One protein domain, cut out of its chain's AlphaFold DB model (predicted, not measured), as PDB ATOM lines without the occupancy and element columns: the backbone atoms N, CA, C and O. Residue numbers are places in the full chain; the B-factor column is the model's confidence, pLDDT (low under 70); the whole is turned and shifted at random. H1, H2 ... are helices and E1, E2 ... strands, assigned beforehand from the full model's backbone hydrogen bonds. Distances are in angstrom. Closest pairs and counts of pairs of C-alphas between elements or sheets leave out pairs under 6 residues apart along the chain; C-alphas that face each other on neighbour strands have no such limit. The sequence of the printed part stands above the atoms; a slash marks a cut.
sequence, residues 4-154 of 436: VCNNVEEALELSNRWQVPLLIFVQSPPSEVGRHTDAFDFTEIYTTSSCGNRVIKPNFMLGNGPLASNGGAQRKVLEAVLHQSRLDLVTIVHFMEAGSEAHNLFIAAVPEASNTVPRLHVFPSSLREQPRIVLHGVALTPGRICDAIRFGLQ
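What this domain is: This is residues 4 to 154 of the 436 residues of an uncharacterized protein of Trypanosoma cruzi Dm28c (UniProt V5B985). A four-stranded sheet, E4 E1 E5 E6, makes the core, covered on both faces by helices in three layers: H1 and H4 on one face, H3 and H5 on the other. Past H3, away from this sheet, lies a small hairpin, E2 and E3, with the short helix H2 before it. The printed part has 151 residues with five named helices and six named strands, in the order H1 E1 H2 E2 E3 H3 E4 H4 E5 E6 H5; the class is mixed, helices and strands. The large sheet is mixed, the two-stranded one antiparallel. The whole is compact, with a radius of gyration of the C-alphas of 15.4 A and spans of 40 by 39 by 26 A.

How they stand to each other: Start at residues 4 to 5, which pair, parallel, with residues 93 to 94 of the edge strand E4, residues 92 to 97. Next comes H1, residues 8 to 18, over E4 and along the strands, at 9 degrees to E4 on the local plane; their closest C-alphas, Ala 11 and Ile 92, are 6.5 A apart. E1, residues 22 to 27, is parallel to E4; find N 25 and O 94 within hydrogen-bond range, 2.9 A. H2, residues 42 to 45, leads to the hairpin of E2, residues 46 to 48, and E3, residues 54 to 56, with N 47 and O 55 at 2.8 A. H3, residues 71 to 84, lies on the opposite face from H1, along the strands, at 16 degrees to E1 on the local plane; its closest C-alphas to E3 are Val 81 and Ile 56, 7.0 A. H4, residues 101 to 109, is on the same face as H1 but apart from it; its closest C-alphas to E4 are His 103 and Met 96, 6.3 A. E5, residues 119 to 123, is antiparallel to E1, with N 24 and O 121 at 2.9 A, and forms a hairpin with E6, residues 133 to 136, where N 120 and O 135 are at 2.8 A. H5, residues 142 to 153, lies over E5 and E6; with residues 142 to 146 alone it only just touches H3, with 3 pairs of C-alphas within 8 A, the closest Pro 142 and Val 81, 6.1 A. In H1, H3, H4 and H5 every O i to N i+4 pair is within hydrogen-bond range; H2 is too short for one.

Where its parts are: Find C-alpha 8 at (45.075, -1.651, 157.877), where H1 begins its 15.3 A. E1 spans 15.8 A, H3 19.9 A and E4 16.9 A. H5, 16.4 A long, ends at C-alpha 153, (54.726, -5.484, 174.854).

The domain as a whole: The C-alphas of Cys 51 and Ala 108 are farthest apart, 47.4 A. The printed part has no cut. The links E1 to H2 and E3 to H3 are long. Residues 31 to 41, 111 to 114 and 126 to 130 have pLDDT under 70.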
ATOM      1  N   VAL A   4      55.873   1.260 158.694       80.38
ATOM      2  CA  VAL A   4      54.686   2.034 158.337       80.38
ATOM      3  C   VAL A   4      53.925   1.301 157.240       80.38
ATOM      4  O   VAL A   4      54.499   1.041 156.186       80.38
ATOM      5  N   CYS A   5      52.659   0.975 157.495       77.88
ATOM      6  CA  CYS A   5      51.802   0.223 156.574       77.88
ATOM      7  C   CYS A   5      50.818   1.148 155.853       77.88
ATOM      8  O   CYS A   5      50.270   2.078 156.456       77.88
ATOM      9  N   ASN A   6      50.583   0.888 154.565       74.69
ATOM     10  CA  ASN A   6      49.769   1.768 153.714       74.69
ATOM     11  C   ASN A   6      48.263   1.520 153.870       74.69
ATOM     12  O   ASN A   6      47.467   2.418 153.611       74.69
ATOM     13  N   ASN A   7      47.876   0.330 154.330       75.75
ATOM     14  CA  ASN A   7      46.504  -0.035 154.678       75.75
ATOM     15  C   ASN A   7      46.469  -0.737 156.052       75.75
ATOM     16  O   ASN A   7      47.511  -0.925 156.690       75.75
ATOM     17  N   VAL A   8      45.270  -1.065 156.538       73.25
ATOM     18  CA  VAL A   8      45.075  -1.651 157.877       73.25
ATOM     19  C   VAL A   8      45.270  -3.171 157.843       73.25
ATOM     20  O   VAL A   8      45.735  -3.754 158.818       73.25
ATOM     21  N   GLU A   9      44.978  -3.805 156.712       75.38
ATOM     22  CA  GLU A   9      45.076  -5.242 156.466       75.38
ATOM     23  C   GLU A   9      46.532  -5.725 156.563       75.38
ATOM     24  O   GLU A   9      46.837  -6.595 157.375       75.38
ATOM     25  N   GLU A  10      47.452  -5.082 155.835       79.19
ATOM     26  CA  GLU A  10      48.909  -5.266 155.929       79.19
ATOM     27  C   GLU A  10      49.385  -5.080 157.376       79.19
ATOM     28  O   GLU A  10      50.161  -5.878 157.908       79.19
ATOM     29  N   ALA A  11      48.885  -4.040 158.047       79.00
ATOM     30  CA  ALA A  11      49.271  -3.718 159.412       79.00
ATOM     31  C   ALA A  11      48.817  -4.797 160.418       79.00
ATOM     32  O   ALA A  11      49.559  -5.133 161.346       79.00
ATOM     33  N   LEU A  12      47.633  -5.381 160.209       78.81
ATOM     34  CA  LEU A  12      47.089  -6.500 160.982       78.81
ATOM     35  C   LEU A  12      47.806  -7.821 160.672       78.81
ATOM     36  O   LEU A  12      48.142  -8.554 161.602       78.81
ATOM     37  N   GLU A  13      48.082  -8.137 159.405       80.12
ATOM     38  CA  GLU A  13      48.842  -9.334 159.021       80.12
ATOM     39  C   GLU A  13      50.232  -9.335 159.658       80.12
ATOM     40  O   GLU A  13      50.637 -10.317 160.284       80.12
ATOM     41  N   LEU A  14      50.950  -8.216 159.561       78.31
ATOM     42  CA  LEU A  14      52.277  -8.064 160.148       78.31
ATOM     43  C   LEU A  14      52.234  -8.060 161.688       78.31
ATOM     44  O   LEU A  14      53.125  -8.631 162.323       78.31
ATOM     45  N   SER A  15      51.186  -7.488 162.293       80.81
ATOM     46  CA  SER A  15      50.965  -7.508 163.747       80.81
ATOM     47  C   SER A  15      50.752  -8.932 164.260       80.81
ATOM     48  O   SER A  15      51.427  -9.351 165.201       80.81
ATOM     49  N   ASN A  16      49.907  -9.716 163.586       78.00
ATOM     50  CA  ASN A  16      49.696 -11.133 163.882       78.00
ATOM     51  C   ASN A  16      50.968 -11.968 163.647       78.00
ATOM     52  O   ASN A  16      51.350 -12.770 164.500       78.00
ATOM     53  N   ARG A  17      51.661 -11.756 162.519       77.19
ATOM     54  CA  ARG A  17      52.856 -12.519 162.118       77.19
ATOM     55  C   ARG A  17      54.047 -12.325 163.055       77.19
ATOM     56  O   ARG A  17      54.801 -13.272 163.273       77.19
ATOM     57  N   TRP A  18      54.249 -11.116 163.578       75.81
ATOM     58  CA  TRP A  18      55.363 -10.800 164.483       75.81
ATOM     59  C   TRP A  18      54.951 -10.663 165.952       75.81
ATOM     60  O   TRP A  18      55.814 -10.471 166.803       75.81
ATOM     61  N   GLN A  19      53.656 -10.784 166.257       80.50
ATOM     62  CA  GLN A  19      53.086 -10.702 167.607       80.50
ATOM     63  C   GLN A  19      53.384  -9.366 168.321       80.50
ATOM     64  O   GLN A  19      53.436  -9.324 169.553       80.50
ATOM     65  N   VAL A  20      53.550  -8.277 167.562       83.38
ATOM     66  CA  VAL A  20      53.834  -6.915 168.058       83.38
ATOM     67  C   VAL A  20      52.571  -6.042 168.099       83.38
ATOM     68  O   VAL A  20      51.642  -6.295 167.325       83.38
ATOM     69  N   PRO A  21      52.521  -4.990 168.945       86.62
ATOM     70  CA  PRO A  21      51.415  -4.041 168.943       86.62
ATOM     71  C   PRO A  21      51.249  -3.333 167.595       86.62
ATOM     72  O   PRO A  21      52.222  -2.845 167.007       86.62
ATOM     73  N   LEU A  22      49.996  -3.223 167.161       90.00
ATOM     74  CA  LEU A  22      49.586  -2.362 166.058       90.00
ATOM     75  C   LEU A  22      49.165  -1.004 166.620       90.00
ATOM     76  O   LEU A  22      48.357  -0.923 167.545       90.00
ATOM     77  N   LEU A  23      49.690   0.070 166.044       92.38
ATOM     78  CA  LEU A  23      49.265   1.431 166.324       92.38
ATOM     79  C   LEU A  23      48.529   2.015 165.126       92.38
ATOM     80  O   LEU A  23      49.052   2.026 164.015       92.38
ATOM     81  N   ILE A  24      47.342   2.559 165.373       91.38
ATOM     82  CA  ILE A  24      46.611   3.377 164.407       91.38
ATOM     83  C   ILE A  24      46.634   4.807 164.936       91.38
ATOM     84  O   ILE A  24      46.086   5.093 166.004       91.38
ATOM     85  N   PHE A  25      47.319   5.699 164.218       92.62
ATOM     86  CA  PHE A  25      47.382   7.118 164.553       92.62
ATOM     87  C   PHE A  25      46.439   7.905 163.651       92.62
ATOM     88  O   PHE A  25      46.675   8.019 162.447       92.62
ATOM     89  N   VAL A  26      45.387   8.459 164.250       91.19
ATOM     90  CA  VAL A  26      44.490   9.394 163.580       91.19
ATOM     91  C   VAL A  26      45.050  10.800 163.775       91.19
ATOM     92  O   VAL A  26      45.000  11.351 164.879       91.19
ATOM     93  N   GLN A  27      45.598  11.356 162.700       91.44
ATOM     94  CA  GLN A  27      46.154  12.708 162.645       91.44
ATOM     95  C   GLN A  27      45.093  13.729 162.203       91.44
ATOM     96  O   GLN A  27      44.120  13.375 161.530       91.44
ATOM     97  N   SER A  28      45.296  15.003 162.543       89.19
ATOM     98  CA  SER A  28      44.523  16.108 161.956       89.19
ATOM     99  C   SER A  28      44.708  16.143 160.429       89.19
ATOM    100  O   SER A  28      45.768  15.721 159.950       89.19
ATOM    101  N   PRO A  29      43.741  16.669 159.651       83.88
ATOM    102  CA  PRO A  29      43.966  16.950 158.234       83.88
ATOM    103  C   PRO A  29      45.171  17.894 158.034       83.88
ATOM    104  O   PRO A  29      45.579  18.597 158.970       83.88
ATOM    105  N   PRO A  30      45.785  17.916 156.839       72.38
ATOM    106  CA  PRO A  30      46.809  18.894 156.503       72.38
ATOM    107  C   PRO A  30      46.206  20.305 156.497       72.38
ATOM    108  O   PRO A  30      45.103  20.519 156.000       72.38
ATOM    109  N   SER A  31      46.942  21.287 157.023       66.06
ATOM    110  CA  SER A  31      46.515  22.689 156.968       66.06
ATOM    111  C   SER A  31      46.516  23.182 155.519       66.06
ATOM    112  O   SER A  31      47.580  23.349 154.925       66.06
ATOM    113  N   GLU A  32      45.336  23.461 154.959       56.81
ATOM    114  CA  GLU A  32      45.208  24.137 153.658       56.81
ATOM    115  C   GLU A  32      45.806  25.553 153.697       56.81
ATOM    116  O   GLU A  32      46.367  26.044 152.713       56.81
ATOM    117  N   VAL A  33      45.745  26.196 154.869       50.41
ATOM    118  CA  VAL A  33      46.426  27.459 155.148       50.41
ATOM    119  C   VAL A  33      47.918  27.172 155.321       50.41
ATOM    120  O   VAL A  33      48.385  26.887 156.425       50.41
ATOM    121  N   GLY A  34      48.651  27.229 154.208       46.72
ATOM    122  CA  GLY A  34      50.113  27.172 154.183       46.72
ATOM    123  C   GLY A  34      50.707  26.106 153.262       46.72
ATOM    124  O   GLY A  34      51.312  25.148 153.734       46.72
ATOM    125  N   ARG A  35      50.697  26.343 151.940       43.56
ATOM    126  CA  ARG A  35      51.679  25.725 151.019       43.56
ATOM    127  C   ARG A  35      53.075  26.355 151.196       43.56
ATOM    128  O   ARG A  35      53.667  26.839 150.236       43.56
ATOM    129  N   HIS A  36      53.591  26.361 152.421       42.50
ATOM    130  CA  HIS A  36      54.925  26.863 152.740       42.50
ATOM    131  C   HIS A  36      55.787  25.776 153.370       42.50
ATOM    132  O   HIS A  36      55.321  24.916 154.114       42.50
ATOM    133  N   THR A  37      57.075  25.820 153.041       45.50
ATOM    134  CA  THR A  37      58.114  24.886 153.489       45.50
ATOM    135  C   THR A  37      58.573  25.170 154.922       45.50
ATOM    136  O   THR A  37      59.752  25.020 155.237       45.50
ATOM    137  N   ASP A  38      57.647  25.582 155.787       48.16
ATOM    138  CA  ASP A  38      57.917  25.888 157.185       48.16
ATOM    139  C   ASP A  38      58.151  24.574 157.928       48.16
ATOM    140  O   ASP A  38      57.238  23.866 158.365       48.16
ATOM    141  N   ALA A  39      59.428  24.208 158.013       57.31
ATOM    142  CA  ALA A  39      59.888  23.093 158.811       57.31
ATOM    143  C   ALA A  39      59.591  23.399 160.283       57.31
ATOM    144  O   ALA A  39      60.350  24.117 160.927       57.31
ATOM    145  N   PHE A  40      58.472  22.855 160.780       66.44
ATOM    146  CA  PHE A  40      58.065  22.909 162.186       66.44
ATOM    147  C   PHE A  40      59.289  22.735 163.092       66.44
ATOM    148  O   PHE A  40      59.960  21.701 163.007       66.44
ATOM    149  N   ASP A  41      59.598  23.730 163.926       69.12
ATOM    150  CA  ASP A  41      60.815  23.658 164.723       69.12
ATOM    151  C   ASP A  41      60.647  22.673 165.884       69.12
ATOM    152  O   ASP A  41      59.989  22.920 166.897       69.12
ATOM    153  N   PHE A  42      61.301  21.525 165.739       74.25
ATOM    154  CA  PHE A  42      61.327  20.477 166.742       74.25
ATOM    155  C   PHE A  42      62.123  20.865 168.007       74.25
ATOM    156  O   PHE A  42      62.137  20.078 168.952       74.25
ATOM    157  N   THR A  43      62.761  22.044 168.100       77.38
ATOM    158  CA  THR A  43      63.366  22.513 169.368       77.38
ATOM    159  C   THR A  43      62.375  22.479 170.535       77.38
ATOM    160  O   THR A  43      62.752  22.057 171.632       77.38
ATOM    161  N   GLU A  44      61.097  22.811 170.312       77.69
ATOM    162  CA  GLU A  44      60.079  22.769 171.367       77.69
ATOM    163  C   GLU A  44      59.817  21.358 171.909       77.69
ATOM    164  O   GLU A  44      59.555  21.222 173.107       77.69
ATOM    165  N   ILE A  45      59.936  20.301 171.091       83.75
ATOM    166  CA  ILE A  45      59.705  18.921 171.556       83.75
ATOM    167  C   ILE A  45      60.889  18.361 172.352       83.75
ATOM    168  O   ILE A  45      60.711  17.416 173.122       83.75
ATOM    169  N   TYR A  46      62.084  18.939 172.207       85.75
ATOM    170  CA  TYR A  46      63.296  18.475 172.878       85.75
ATOM    171  C   TYR A  46      63.601  19.252 174.165       85.75
ATOM    172  O   TYR A  46      63.243  20.415 174.342       85.75
ATOM    173  N   THR A  47      64.310  18.590 175.073       86.62
ATOM    174  CA  THR A  47      65.036  19.183 176.196       86.62
ATOM    175  C   THR A  47      66.463  18.647 176.202       86.62
ATOM    176  O   THR A  47      66.725  17.540 175.724       86.62
ATOM    177  N   THR A  48      67.398  19.409 176.755       85.12
ATOM    178  CA  THR A  48      68.741  18.906 177.056       85.12
ATOM    179  C   THR A  48      68.659  18.020 178.300       85.12
ATOM    180  O   THR A  48      68.022  18.387 179.288       85.12
ATOM    181  N   SER A  49      69.270  16.840 178.248       80.25
ATOM    182  CA  SER A  49      69.479  15.976 179.417       80.25
ATOM    183  C   SER A  49      70.668  16.454 180.259       80.25
ATOM    184  O   SER A  49      71.491  17.244 179.796       80.25
ATOM    185  N   SER A  50      70.813  15.926 181.477       77.38
ATOM    186  CA  SER A  50      71.986  16.161 182.338       77.38
ATOM    187  C   SER A  50      73.324  15.799 181.673       77.38
ATOM    188  O   SER A  50      74.351  16.365 182.030       77.38
ATOM    189  N   CYS A  51      73.312  14.907 180.677       77.25
ATOM    190  CA  CYS A  51      74.484  14.496 179.901       77.25
ATOM    191  C   CYS A  51      74.652  15.276 178.578       77.25
ATOM    192  O   CYS A  51      75.333  14.799 177.676       77.25
ATOM    193  N   GLY A  52      73.977  16.418 178.394       78.06
ATOM    194  CA  GLY A  52      74.070  17.253 177.184       78.06
ATOM    195  C   GLY A  52      73.293  16.742 175.958       78.06
ATOM    196  O   GLY A  52      72.985  17.520 175.056       78.06
ATOM    197  N   ASN A  53      72.905  15.465 175.925       82.25
ATOM    198  CA  ASN A  53      72.124  14.883 174.828       82.25
ATOM    199  C   ASN A  53      70.709  15.480 174.755       82.25
ATOM    200  O   ASN A  53      70.061  15.650 175.792       82.25
ATOM    201  N   ARG A  54      70.199  15.730 173.540       82.75
ATOM    202  CA  ARG A  54      68.789  16.104 173.307       82.75
ATOM    203  C   ARG A  54      67.877  14.891 173.512       82.75
ATOM    204  O   ARG A  54      68.137  13.832 172.949       82.75
ATOM    205  N   VAL A  55      66.801  15.062 174.275       84.12
ATOM    206  CA  VAL A  55      65.794  14.032 174.588       84.12
ATOM    207  C   VAL A  55      64.398  14.639 174.443       84.12
ATOM    208  O   VAL A  55      64.202  15.808 174.773       84.12
ATOM    209  N   ILE A  56      63.416  13.883 173.951       86.75
ATOM    210  CA  ILE A  56      62.026  14.362 173.855       86.75
ATOM    211  C   ILE A  56      61.424  14.607 175.250       86.75
ATOM    212  O   ILE A  56      61.521  13.769 176.147       86.75
ATOM    213  N   LYS A  57      60.754  15.752 175.426       89.19
ATOM    214  CA  LYS A  57      60.015  16.112 176.644       89.19
ATOM    215  C   LYS A  57      58.847  15.125 176.859       89.19
ATOM    216  O   LYS A  57      57.928  15.103 176.040       89.19
ATOM    217  N   PRO A  58      58.796  14.356 177.966       86.88
ATOM    218  CA  PRO A  58      57.797  13.291 178.153       86.88
ATOM    219  C   PRO A  58      56.353  13.805 178.270       86.88
ATOM    220  O   PRO A  58      55.411  13.066 177.976       86.88
ATOM    221  N   ASN A  59      56.194  15.074 178.660       88.69
ATOM    222  CA  ASN A  59      54.913  15.756 178.863       88.69
ATOM    223  C   ASN A  59      54.528  16.681 177.693       88.69
ATOM    224  O   ASN A  59      53.546  17.409 177.797       88.69
ATOM    225  N   PHE A  60      55.292  16.690 176.594       88.81
ATOM    226  CA  PHE A  60      54.910  17.438 175.396       88.81
ATOM    227  C   PHE A  60      53.597  16.880 174.820       88.81
ATOM    228  O   PHE A  60      53.413  15.667 174.782       88.81
ATOM    229  N   MET A  61      52.679  17.739 174.379       89.56
ATOM    230  CA  MET A  61      51.353  17.324 173.910       89.56
ATOM    231  C   MET A  61      51.266  17.365 172.385       89.56
ATOM    232  O   MET A  61      51.271  18.443 171.797       89.56
ATOM    233  N   LEU A  62      51.102  16.204 171.742       87.25
ATOM    234  CA  LEU A  62      51.059  16.113 170.274       87.25
ATOM    235  C   LEU A  62      49.819  16.793 169.658       87.25
ATOM    236  O   LEU A  62      49.830  17.100 168.472       87.25
ATOM    237  N   GLY A  63      48.756  17.007 170.441       82.31
ATOM    238  CA  GLY A  63      47.496  17.606 169.981       82.31
ATOM    239  C   GLY A  63      47.273  19.078 170.334       82.31
ATOM    240  O   GLY A  63      46.193  19.584 170.051       82.31
ATOM    241  N   ASN A  64      48.241  19.764 170.951       82.06
ATOM    242  CA  ASN A  64      48.090  21.158 171.393       82.06
ATOM    243  C   ASN A  64      49.026  22.123 170.649       82.06
ATOM    244  O   ASN A  64      50.009  21.723 170.025       82.06
ATOM    245  N   GLY A  65      48.731  23.422 170.774       78.62
ATOM    246  CA  GLY A  65      49.584  24.496 170.268       78.62
ATOM    247  C   GLY A  65      49.789  24.407 168.748       78.62
ATOM    248  O   GLY A  65      48.839  24.070 168.036       78.62
ATOM    249  N   PRO A  66      51.004  24.669 168.231       72.00
ATOM    250  CA  PRO A  66      51.263  24.739 166.790       72.00
ATOM    251  C   PRO A  66      51.145  23.391 166.048       72.00
ATOM    252  O   PRO A  66      51.254  23.361 164.824       72.00
ATOM    253  N   LEU A  67      50.898  22.275 166.747       80.88
ATOM    254  CA  LEU A  67      50.622  20.972 166.128       80.88
ATOM    255  C   LEU A  67      49.135  20.682 165.898       80.88
ATOM    256  O   LEU A  67      48.829  19.786 165.114       80.88
ATOM    257  N   ALA A  68      48.206  21.379 166.562       79.94
ATOM    258  CA  ALA A  68      46.796  20.965 166.630       79.94
ATOM    259  C   ALA A  68      46.125  20.799 165.246       79.94
ATOM    260  O   ALA A  68      45.337  19.874 165.042       79.94
ATOM    261  N   SER A  69      46.491  21.636 164.273       82.25
ATOM    262  CA  SER A  69      45.979  21.636 162.892       82.25
ATOM    263  C   SER A  69      46.967  21.090 161.845       82.25
ATOM    264  O   SER A  69      46.761  21.290 160.652       82.25
ATOM    265  N   ASN A  70      48.057  20.424 162.253       86.31
ATOM    266  CA  ASN A  70      49.125  20.011 161.336       86.31
ATOM    267  C   ASN A  70      49.442  18.510 161.444       86.31
ATOM    268  O   ASN A  70      50.408  18.108 162.097       86.31
ATOM    269  N   GLY A  71      48.654  17.673 160.755       87.31
ATOM    270  CA  GLY A  71      48.859  16.220 160.724       87.31
ATOM    271  C   GLY A  71      50.258  15.787 160.270       87.31
ATOM    272  O   GLY A  71      50.848  14.877 160.849       87.31
ATOM    273  N   GLY A  72      50.847  16.495 159.299       87.06
ATOM    274  CA  GLY A  72      52.204  16.219 158.815       87.06
ATOM    275  C   GLY A  72      53.293  16.446 159.872       87.06
ATOM    276  O   GLY A  72      54.273  15.702 159.918       87.06
ATOM    277  N   ALA A  73      53.121  17.436 160.751       87.06
ATOM    278  CA  ALA A  73      54.011  17.657 161.888       87.06
ATOM    279  C   ALA A  73      53.727  16.669 163.035       87.06
ATOM    280  O   ALA A  73      54.670  16.075 163.558       87.06
ATOM    281  N   GLN A  74      52.454  16.410 163.367       89.88
ATOM    282  CA  GLN A  74      52.051  15.398 164.360       89.88
ATOM    283  C   GLN A  74      52.666  14.023 164.053       89.88
ATOM    284  O   GLN A  74      53.233  13.379 164.938       89.88
ATOM    285  N   ARG A  75      52.612  13.612 162.780       90.69
ATOM    286  CA  ARG A  75      53.236  12.395 162.258       90.69
ATOM    287  C   ARG A  75      54.738  12.356 162.518       90.69
ATOM    288  O   ARG A  75      55.207  11.429 163.170       90.69
ATOM    289  N   LYS A  76      55.477  13.388 162.099       88.56
ATOM    290  CA  LYS A  76      56.933  13.487 162.323       88.56
ATOM    291  C   LYS A  76      57.300  13.452 163.812       88.56
ATOM    292  O   LYS A  76      58.304  12.842 164.173       88.56
ATOM    293  N   VAL A  77      56.487  14.056 164.686       89.38
ATOM    294  CA  VAL A  77      56.686  13.968 166.144       89.38
ATOM    295  C   VAL A  77      56.481  12.535 166.642       89.38
ATOM    296  O   VAL A  77      57.330  12.043 167.382       89.38
ATOM    297  N   LEU A  78      55.424  11.827 166.223       91.75
ATOM    298  CA  LEU A  78      55.219  10.423 166.608       91.75
ATOM    299  C   LEU A  78      56.353   9.515 166.103       91.75
ATOM    300  O   LEU A  78      56.869   8.696 166.863       91.75
ATOM    301  N   GLU A  79      56.783   9.687 164.851       91.00
ATOM    302  CA  GLU A  79      57.904   8.949 164.257       91.00
ATOM    303  C   GLU A  79      59.207   9.180 165.059       91.00
ATOM    304  O   GLU A  79      59.904   8.219 165.402       91.00
ATOM    305  N   ALA A  80      59.487  10.424 165.471       89.19
ATOM    306  CA  ALA A  80      60.622  10.763 166.335       89.19
ATOM    307  C   ALA A  80      60.507  10.172 167.757       89.19
ATOM    308  O   ALA A  80      61.501   9.671 168.290       89.19
ATOM    309  N   VAL A  81      59.309  10.179 168.361       90.88
ATOM    310  CA  VAL A  81      59.034   9.553 169.673       90.88
ATOM    311  C   VAL A  81      59.340   8.061 169.636       90.88
ATOM    312  O   VAL A  81      60.045   7.557 170.513       90.88
ATOM    313  N   LEU A  82      58.848   7.353 168.616       91.12
ATOM    314  CA  LEU A  82      59.051   5.912 168.472       91.12
ATOM    315  C   LEU A  82      60.525   5.574 168.229       91.12
ATOM    316  O   LEU A  82      61.035   4.634 168.840       91.12
ATOM    317  N   HIS A  83      61.222   6.360 167.406       88.25
ATOM    318  CA  HIS A  83      62.635   6.140 167.111       88.25
ATOM    319  C   HIS A  83      63.548   6.404 168.321       88.25
ATOM    320  O   HIS A  83      64.317   5.520 168.702       88.25
ATOM    321  N   GLN A  84      63.432   7.558 168.997       86.12
ATOM    322  CA  GLN A  84      64.253   7.841 170.190       86.12
ATOM    323  C   GLN A  84      63.980   6.860 171.337       86.12
ATOM    324  O   GLN A  84      64.888   6.513 172.091       86.12
ATOM    325  N   SER A  85      62.748   6.360 171.441       85.19
ATOM    326  CA  SER A  85      62.362   5.373 172.456       85.19
ATOM    327  C   SER A  85      62.726   3.931 172.078       85.19
ATOM    328  O   SER A  85      62.447   3.018 172.856       85.19
ATOM    329  N   ARG A  86      63.345   3.714 170.904       87.38
ATOM    330  CA  ARG A  86      63.689   2.401 170.317       87.38
ATOM    331  C   ARG A  86      62.481   1.474 170.115       87.38
ATOM    332  O   ARG A  86      62.624   0.253 170.072       87.38
ATOM    333  N   LEU A  87      61.290   2.059 169.996       87.50
ATOM    334  CA  LEU A  87      60.029   1.351 169.781       87.50
ATOM    335  C   LEU A  87      59.768   1.084 168.293       87.50
ATOM    336  O   LEU A  87      58.994   0.189 167.977       87.50
ATOM    337  N   ASP A  88      60.456   1.784 167.385       83.50
ATOM    338  CA  ASP A  88      60.313   1.647 165.926       83.50
ATOM    339  C   ASP A  88      60.650   0.249 165.369       83.50
ATOM    340  O   ASP A  88      60.292  -0.066 164.237       83.50
ATOM    341  N   LEU A  89      61.335  -0.588 166.154       80.75
ATOM    342  CA  LEU A  89      61.666  -1.978 165.819       80.75
ATOM    343  C   LEU A  89      60.650  -3.005 166.347       80.75
ATOM    344  O   LEU A  89      60.697  -4.164 165.941       80.75
ATOM    345  N   VAL A  90      59.773  -2.602 167.271       83.56
ATOM    346  CA  VAL A  90      58.860  -3.484 168.028       83.56
ATOM    347  C   VAL A  90      57.399  -3.029 167.941       83.56
ATOM    348  O   VAL A  90      56.570  -3.415 168.761       83.56
ATOM    349  N   THR A  91      57.078  -2.209 166.941       85.44
ATOM    350  CA  THR A  91      55.727  -1.729 166.639       85.44
ATOM    351  C   THR A  91      55.479  -1.685 165.137       85.44
ATOM    352  O   THR A  91      56.409  -1.668 164.327       85.44
ATOM    353  N   ILE A  92      54.201  -1.651 164.770       87.12
ATOM    354  CA  ILE A  92      53.728  -1.313 163.425       87.12
ATOM    355  C   ILE A  92      52.841  -0.083 163.555       87.12
ATOM    356  O   ILE A  92      52.045  -0.007 164.491       87.12
ATOM    357  N   VAL A  93      52.963   0.870 162.632       90.44
ATOM    358  CA  VAL A  93      52.142   2.086 162.623       90.44
ATOM    359  C   VAL A  93      51.393   2.208 161.304       90.44
ATOM    360  O   VAL A  93      51.991   2.165 160.232       90.44
ATOM    361  N   HIS A  94      50.088   2.430 161.387       89.31
ATOM    362  CA  HIS A  94      49.278   2.915 160.281       89.31
ATOM    363  C   HIS A  94      48.841   4.359 160.577       89.31
ATOM    364  O   HIS A  94      48.411   4.675 161.690       89.31
ATOM    365  N   PHE A  95      48.992   5.241 159.588       90.06
ATOM    366  CA  PHE A  95      48.641   6.659 159.682       90.06
ATOM    367  C   PHE A  95      47.345   6.920 158.927       90.06
ATOM    368  O   PHE A  95      47.232   6.568 157.757       90.06
ATOM    369  N   MET A  96      46.396   7.569 159.593       88.50
ATOM    370  CA  MET A  96      45.030   7.744 159.119       88.50
ATOM    371  C   MET A  96      44.609   9.204 159.286       88.50
ATOM    372  O   MET A  96      44.798   9.795 160.345       88.50
ATOM    373  N   GLU A  97      44.044   9.807 158.244       90.12
ATOM    374  CA  GLU A  97      43.664  11.220 158.270       90.12
ATOM    375  C   GLU A  97      42.220  11.402 158.747       90.12
ATOM    376  O   GLU A  97      41.304  10.756 158.229       90.12
ATOM    377  N   ALA A  98      41.999  12.280 159.727       89.06
ATOM    378  CA  ALA A  98      40.661  12.568 160.228       89.06
ATOM    379  C   ALA A  98      39.766  13.177 159.133       89.06
ATOM    380  O   ALA A  98      40.064  14.234 158.587       89.06
ATOM    381  N   GLY A  99      38.651  12.501 158.846       84.50
ATOM    382  CA  GLY A  99      37.690  12.853 157.791       84.50
ATOM    383  C   GLY A  99      37.781  11.977 156.536       84.50
ATOM    384  O   GLY A  99      36.808  11.902 155.788       84.50
ATOM    385  N   SER A 100      38.894  11.260 156.335       86.50
ATOM    386  CA  SER A 100      39.066  10.325 155.211       86.50
ATOM    387  C   SER A 100      38.072   9.153 155.242       86.50
ATOM    388  O   SER A 100      37.567   8.770 156.298       86.50
ATOM    389  N   GLU A 101      37.832   8.518 154.091       83.88
ATOM    390  CA  GLU A 101      36.972   7.326 153.998       83.88
ATOM    391  C   GLU A 101      37.448   6.201 154.929       83.88
ATOM    392  O   GLU A 101      36.646   5.625 155.665       83.88
ATOM    393  N   ALA A 102      38.764   5.967 154.990       81.56
ATOM    394  CA  ALA A 102      39.381   5.006 155.903       81.56
ATOM    395  C   ALA A 102      39.114   5.340 157.384       81.56
ATOM    396  O   ALA A 102      38.850   4.439 158.177       81.56
ATOM    397  N   HIS A 103      39.114   6.623 157.758       84.56
ATOM    398  CA  HIS A 103      38.759   7.077 159.106       84.56
ATOM    399  C   HIS A 103      37.275   6.868 159.430       84.56
ATOM    400  O   HIS A 103      36.940   6.465 160.545       84.56
ATOM    401  N   ASN A 104      36.389   7.088 158.461       82.88
ATOM    402  CA  ASN A 104      34.949   6.898 158.639       82.88
ATOM    403  C   ASN A 104      34.600   5.402 158.777       82.88
ATOM    404  O   ASN A 104      33.860   5.025 159.687       82.88
ATOM    405  N   LEU A 105      35.210   4.540 157.953       81.94
ATOM    406  CA  LEU A 105      35.128   3.078 158.080       81.94
ATOM    407  C   LEU A 105      35.717   2.585 159.412       81.94
ATOM    408  O   LEU A 105      35.114   1.749 160.085       81.94
ATOM    409  N   PHE A 106      36.862   3.136 159.828       83.44
ATOM    410  CA  PHE A 106      37.497   2.796 161.098       83.44
ATOM    411  C   PHE A 106      36.610   3.143 162.298       83.44
ATOM    412  O   PHE A 106      36.411   2.281 163.145       83.44
ATOM    413  N   ILE A 107      36.008   4.339 162.364       83.06
ATOM    414  CA  ILE A 107      35.074   4.693 163.452       83.06
ATOM    415  C   ILE A 107      33.859   3.752 163.476       83.06
ATOM    416  O   ILE A 107      33.423   3.350 164.554       83.06
ATOM    417  N   ALA A 108      33.325   3.375 162.310       80.44
ATOM    418  CA  ALA A 108      32.182   2.466 162.224       80.44
ATOM    419  C   ALA A 108      32.510   1.051 162.746       80.44
ATOM    420  O   ALA A 108      31.691   0.448 163.437       80.44
ATOM    421  N   ALA A 109      33.710   0.537 162.459       77.44
ATOM    422  CA  ALA A 109      34.184  -0.758 162.956       77.44
ATOM    423  C   ALA A 109      34.719  -0.708 164.404       77.44
ATOM    424  O   ALA A 109      34.728  -1.717 165.109       77.44
ATOM    425  N   VAL A 110      35.180   0.463 164.853       76.19
ATOM    426  CA  VAL A 110      35.870   0.690 166.129       76.19
ATOM    427  C   VAL A 110      35.127   1.785 166.910       76.19
ATOM    428  O   VAL A 110      35.637   2.898 167.059       76.19
ATOM    429  N   PRO A 111      33.914   1.495 167.424       64.06
ATOM    430  CA  PRO A 111      33.097   2.488 168.113       64.06
ATOM    431  C   PRO A 111      33.804   3.008 169.371       64.06
ATOM    432  O   PRO A 111      34.209   2.236 170.247       64.06
ATOM    433  N   GLU A 112      33.945   4.335 169.450       62.38
ATOM    434  CA  GLU A 112      34.553   5.075 170.560       62.38
ATOM    435  C   GLU A 112      33.814   6.392 170.813       62.38
ATOM    436  O   GLU A 112      33.344   7.049 169.889       62.38
ATOM    437  N   ALA A 113      33.748   6.805 172.079       52.88
ATOM    438  CA  ALA A 113      32.957   7.952 172.530       52.88
ATOM    439  C   ALA A 113      33.665   9.322 172.398       52.88
ATOM    440  O   ALA A 113      33.244  10.293 173.023       52.88
ATOM    441  N   SER A 114      34.763   9.410 171.640       64.56
ATOM    442  CA  SER A 114      35.606  10.610 171.550       64.56
ATOM    443  C   SER A 114      35.805  11.051 170.104       64.56
ATOM    444  O   SER A 114      36.289  10.281 169.278       64.56
ATOM    445  N   ASN A 115      35.506  12.322 169.829       73.56
ATOM    446  CA  ASN A 115      35.788  12.985 168.551       73.56
ATOM    447  C   ASN A 115      37.101  13.799 168.592       73.56
ATOM    448  O   ASN A 115      37.353  14.613 167.707       73.56
ATOM    449  N   THR A 116      37.933  13.631 169.629       82.50
ATOM    450  CA  THR A 116      39.208  14.355 169.751       82.50
ATOM    451  C   THR A 116      40.251  13.815 168.773       82.50
ATOM    452  O   THR A 116      40.541  12.620 168.758       82.50
ATOM    453  N   VAL A 117      40.867  14.724 168.019       86.44
ATOM    454  CA  VAL A 117      41.979  14.480 167.092       86.44
ATOM    455  C   VAL A 117      43.110  15.465 167.444       86.44
ATOM    456  O   VAL A 117      42.798  16.602 167.801       86.44
ATOM    457  N   PRO A 118      44.398  15.075 167.376       91.25
ATOM    458  CA  PRO A 118      44.907  13.732 167.099       91.25
ATOM    459  C   PRO A 118      44.653  12.719 168.221       91.25
ATOM    460  O   PRO A 118      44.493  13.072 169.396       91.25
ATOM    461  N   ARG A 119      44.658  11.437 167.843       90.56
ATOM    462  CA  ARG A 119      44.515  10.292 168.754       90.56
ATOM    463  C   ARG A 119      45.312   9.077 168.280       90.56
ATOM    464  O   ARG A 119      45.506   8.872 167.085       90.56
ATOM    465  N   LEU A 120      45.760   8.264 169.230       92.56
ATOM    466  CA  LEU A 120      46.539   7.050 169.003       92.56
ATOM    467  C   LEU A 120      45.825   5.855 169.636       92.56
ATOM    468  O   LEU A 120      45.656   5.817 170.855       92.56
ATOM    469  N   HIS A 121      45.443   4.879 168.817       90.75
ATOM    470  CA  HIS A 121      44.885   3.606 169.263       90.75
ATOM    471  C   HIS A 121      46.016   2.569 169.250       90.75
ATOM    472  O   HIS A 121      46.605   2.303 168.203       90.75
ATOM    473  N   VAL A 122      46.342   2.007 170.413       91.19
ATOM    474  CA  VAL A 122      47.350   0.955 170.595       91.19
ATOM    475  C   VAL A 122      46.617  -0.365 170.789       91.19
ATOM    476  O   VAL A 122      46.008  -0.601 171.834       91.19
ATOM    477  N   PHE A 123      46.674  -1.227 169.781       87.44
ATOM    478  CA  PHE A 123      46.140  -2.581 169.817       87.44
ATOM    479  C   PHE A 123      47.244  -3.529 170.310       87.44
ATOM    480  O   PHE A 123      48.282  -3.643 169.651       87.44
ATOM    481  N   PRO A 124      47.071  -4.198 171.466       82.69
ATOM    482  CA  PRO A 124      47.999  -5.224 171.927       82.69
ATOM    483  C   PRO A 124      48.105  -6.386 170.934       82.69
ATOM    484  O   PRO A 124      47.205  -6.624 170.132       82.69
ATOM    485  N   SER A 125      49.192  -7.150 171.045       76.12
ATOM    486  CA  SER A 125      49.377  -8.409 170.316       76.12
ATOM    487  C   SER A 125      48.146  -9.323 170.445       76.12
ATOM    488  O   SER A 125      47.630  -9.524 171.548       76.12
ATOM    489  N   SER A 126      47.681  -9.902 169.335       65.00
ATOM    490  CA  SER A 126      46.407 -10.642 169.257       65.00
ATOM    491  C   SER A 126      46.315 -11.850 170.198       65.00
ATOM    492  O   SER A 126      45.223 -12.234 170.610       65.00
ATOM    493  N   LEU A 127      47.451 -12.386 170.656       59.88
ATOM    494  CA  LEU A 127      47.517 -13.441 171.676       59.88
ATOM    495  C   LEU A 127      46.979 -13.030 173.064       59.88
ATOM    496  O   LEU A 127      46.883 -13.886 173.952       59.88
ATOM    497  N   ARG A 128      46.712 -11.740 173.316       61.41
ATOM    498  CA  ARG A 128      46.582 -11.205 174.685       61.41
ATOM    499  C   ARG A 128      45.174 -11.003 175.221       61.41
ATOM    500  O   ARG A 128      45.070 -10.884 176.437       61.41
ATOM    501  N   GLU A 129      44.141 -10.966 174.377       63.84
ATOM    502  CA  GLU A 129      42.750 -10.672 174.798       63.84
ATOM    503  C   GLU A 129      42.618  -9.372 175.630       63.84
ATOM    504  O   GLU A 129      41.690  -9.196 176.416       63.84
ATOM    505  N   GLN A 130      43.566  -8.441 175.472       69.50
ATOM    506  CA  GLN A 130      43.572  -7.160 176.173       69.50
ATOM    507  C   GLN A 130      42.783  -6.107 175.382       69.50
ATOM    508  O   GLN A 130      42.866  -6.086 174.150       69.50
ATOM    509  N   PRO A 131      42.062  -5.193 176.057       77.00
ATOM    510  CA  PRO A 131      41.437  -4.059 175.387       77.00
ATOM    511  C   PRO A 131      42.501  -3.152 174.756       77.00
ATOM    512  O   PRO A 131      43.591  -2.969 175.304       77.00
ATOM    513  N   ARG A 132      42.163  -2.546 173.614       85.12
ATOM    514  CA  ARG A 132      42.977  -1.493 172.993       85.12
ATOM    515  C   ARG A 132      43.101  -0.288 173.930       85.12
ATOM    516  O   ARG A 132      42.128   0.095 174.579       85.12
ATOM    517  N   ILE A 133      44.281   0.323 173.979       89.25
ATOM    518  CA  ILE A 133      44.525   1.562 174.728       89.25
ATOM    519  C   ILE A 133      44.343   2.736 173.768       89.25
ATOM    520  O   ILE A 133      44.847   2.694 172.650       89.25
ATOM    521  N   VAL A 134      43.658   3.795 174.199       90.62
ATOM    522  CA  VAL A 134      43.438   4.999 173.387       90.62
ATOM    523  C   VAL A 134      44.043   6.204 174.097       90.62
ATOM    524  O   VAL A 134      43.772   6.438 175.273       90.62
ATOM    525  N   LEU A 135      44.862   6.977 173.383       91.19
ATOM    526  CA  LEU A 135      45.460   8.221 173.868       91.19
ATOM    527  C   LEU A 135      44.979   9.387 172.999       91.19
ATOM    528  O   LEU A 135      45.175   9.371 171.788       91.19
ATOM    529  N   HIS A 136      44.378  10.408 173.608       91.12
ATOM    530  CA  HIS A 136      43.943  11.635 172.932       91.12
ATOM    531  C   HIS A 136      44.061  12.847 173.869       91.12
ATOM    532  O   HIS A 136      44.115  12.692 175.094       91.12
ATOM    533  N   GLY A 137      44.121  14.060 173.308       86.75
ATOM    534  CA  GLY A 137      44.229  15.303 174.086       86.75
ATOM    535  C   GLY A 137      45.391  15.278 175.093       86.75
ATOM    536  O   GLY A 137      46.520  14.943 174.736       86.75
ATOM    537  N   VAL A 138      45.110  15.580 176.367       87.44
ATOM    538  CA  VAL A 138      46.095  15.580 177.476       87.44
ATOM    539  C   VAL A 138      46.774  14.230 177.741       87.44
ATOM    540  O   VAL A 138      47.824  14.197 178.377       87.44
ATOM    541  N   ALA A 139      46.217  13.116 177.253       88.62
ATOM    542  CA  ALA A 139      46.836  11.796 177.373       88.62
ATOM    543  C   ALA A 139      47.817  11.476 176.227       88.62
ATOM    544  O   ALA A 139      48.590  10.526 176.339       88.62
ATOM    545  N   LEU A 140      47.814  12.246 175.133       92.06
ATOM    546  CA  LEU A 140      48.674  12.016 173.972       92.06
ATOM    547  C   LEU A 140      50.025  12.738 174.135       92.06
ATOM    548  O   LEU A 140      50.302  13.752 173.486       92.06
ATOM    549  N   THR A 141      50.867  12.194 175.017       92.69
ATOM    550  CA  THR A 141      52.241  12.670 175.262       92.69
ATOM    551  C   THR A 141      53.277  11.563 175.033       92.69
ATOM    552  O   THR A 141      52.947  10.385 175.195       92.69
ATOM    553  N   PRO A 142      54.546  11.888 174.707       92.25
ATOM    554  CA  PRO A 142      55.603  10.903 174.481       92.25
ATOM    555  C   PRO A 142      55.756   9.871 175.602       92.25
ATOM    556  O   PRO A 142      55.899   8.685 175.313       92.25
ATOM    557  N   GLY A 143      55.657  10.287 176.873       89.62
ATOM    558  CA  GLY A 143      55.699   9.366 178.013       89.62
ATOM    559  C   GLY A 143      54.551   8.352 177.981       89.62
ATOM    560  O   GLY A 143      54.789   7.146 177.974       89.62
ATOM    561  N   ARG A 144      53.307   8.835 177.851       92.25
ATOM    562  CA  ARG A 144      52.106   7.984 177.785       92.25
ATOM    563  C   ARG A 144      52.104   7.049 176.576       92.25
ATOM    564  O   ARG A 144      51.712   5.894 176.718       92.25
ATOM    565  N   ILE A 145      52.578   7.520 175.422       93.12
ATOM    566  CA  ILE A 145      52.747   6.715 174.203       93.12
ATOM    567  C   ILE A 145      53.714   5.557 174.472       93.12
ATOM    568  O   ILE A 145      53.386   4.402 174.197       93.12
ATOM    569  N   CYS A 146      54.872   5.841 175.074       90.31
ATOM    570  CA  CYS A 146      55.841   4.807 175.426       90.31
ATOM    571  C   CYS A 146      55.274   3.793 176.422       90.31
ATOM    572  O   CYS A 146      55.494   2.598 176.254       90.31
ATOM    573  N   ASP A 147      54.542   4.244 177.439       89.56
ATOM    574  CA  ASP A 147      53.998   3.361 178.473       89.56
ATOM    575  C   ASP A 147      52.851   2.483 177.955       89.56
ATOM    576  O   ASP A 147      52.809   1.296 178.277       89.56
ATOM    577  N   ALA A 148      51.983   3.007 177.083       89.25
ATOM    578  CA  ALA A 148      50.945   2.221 176.412       89.25
ATOM    579  C   ALA A 148      51.543   1.136 175.497       89.25
ATOM    580  O   ALA A 148      51.099  -0.013 175.518       89.25
ATOM    581  N   ILE A 149      52.597   1.467 174.741       88.38
ATOM    582  CA  ILE A 149      53.313   0.500 173.894       88.38
ATOM    583  C   ILE A 149      54.039  -0.543 174.753       88.38
ATOM    584  O   ILE A 149      53.930  -1.737 174.485       88.38
ATOM    585  N   ARG A 150      54.737  -0.120 175.817       85.31
ATOM    586  CA  ARG A 150      55.380  -1.032 176.779       85.31
ATOM    587  C   ARG A 150      54.366  -1.983 177.399       85.31
ATOM    588  O   ARG A 150      54.664  -3.164 177.493       85.31
ATOM    589  N   PHE A 151      53.179  -1.508 177.780       81.31
ATOM    590  CA  PHE A 151      52.106  -2.357 178.304       81.31
ATOM    591  C   PHE A 151      51.661  -3.407 177.273       81.31
ATOM    592  O   PHE A 151      51.611  -4.589 177.599       81.31
ATOM    593  N   GLY A 152      51.451  -3.010 176.012       73.06
ATOM    594  CA  GLY A 152      51.159  -3.942 174.913       73.06
ATOM    595  C   GLY A 152      52.289  -4.940 174.594       73.06
ATOM    596  O   GLY A 152      52.021  -5.988 174.006       73.06
ATOM    597  N   LEU A 153      53.532  -4.635 174.996       75.94
ATOM    598  CA  LEU A 153      54.726  -5.484 174.854       75.94
ATOM    599  C   LEU A 153      55.057  -6.337 176.094       75.94
ATOM    600  O   LEU A 153      55.818  -7.298 175.961       75.94
ATOM    601  N   GLN A 154      54.535  -6.022 177.288       70.69
ATOM    602  CA  GLN A 154      54.783  -6.805 178.511       70.69
ATOM    603  C   GLN A 154      54.439  -8.279 178.277       70.69
ATOM    604  O   GLN A 154      53.527  -8.576 177.513       70.69
TER     605      GLN A 154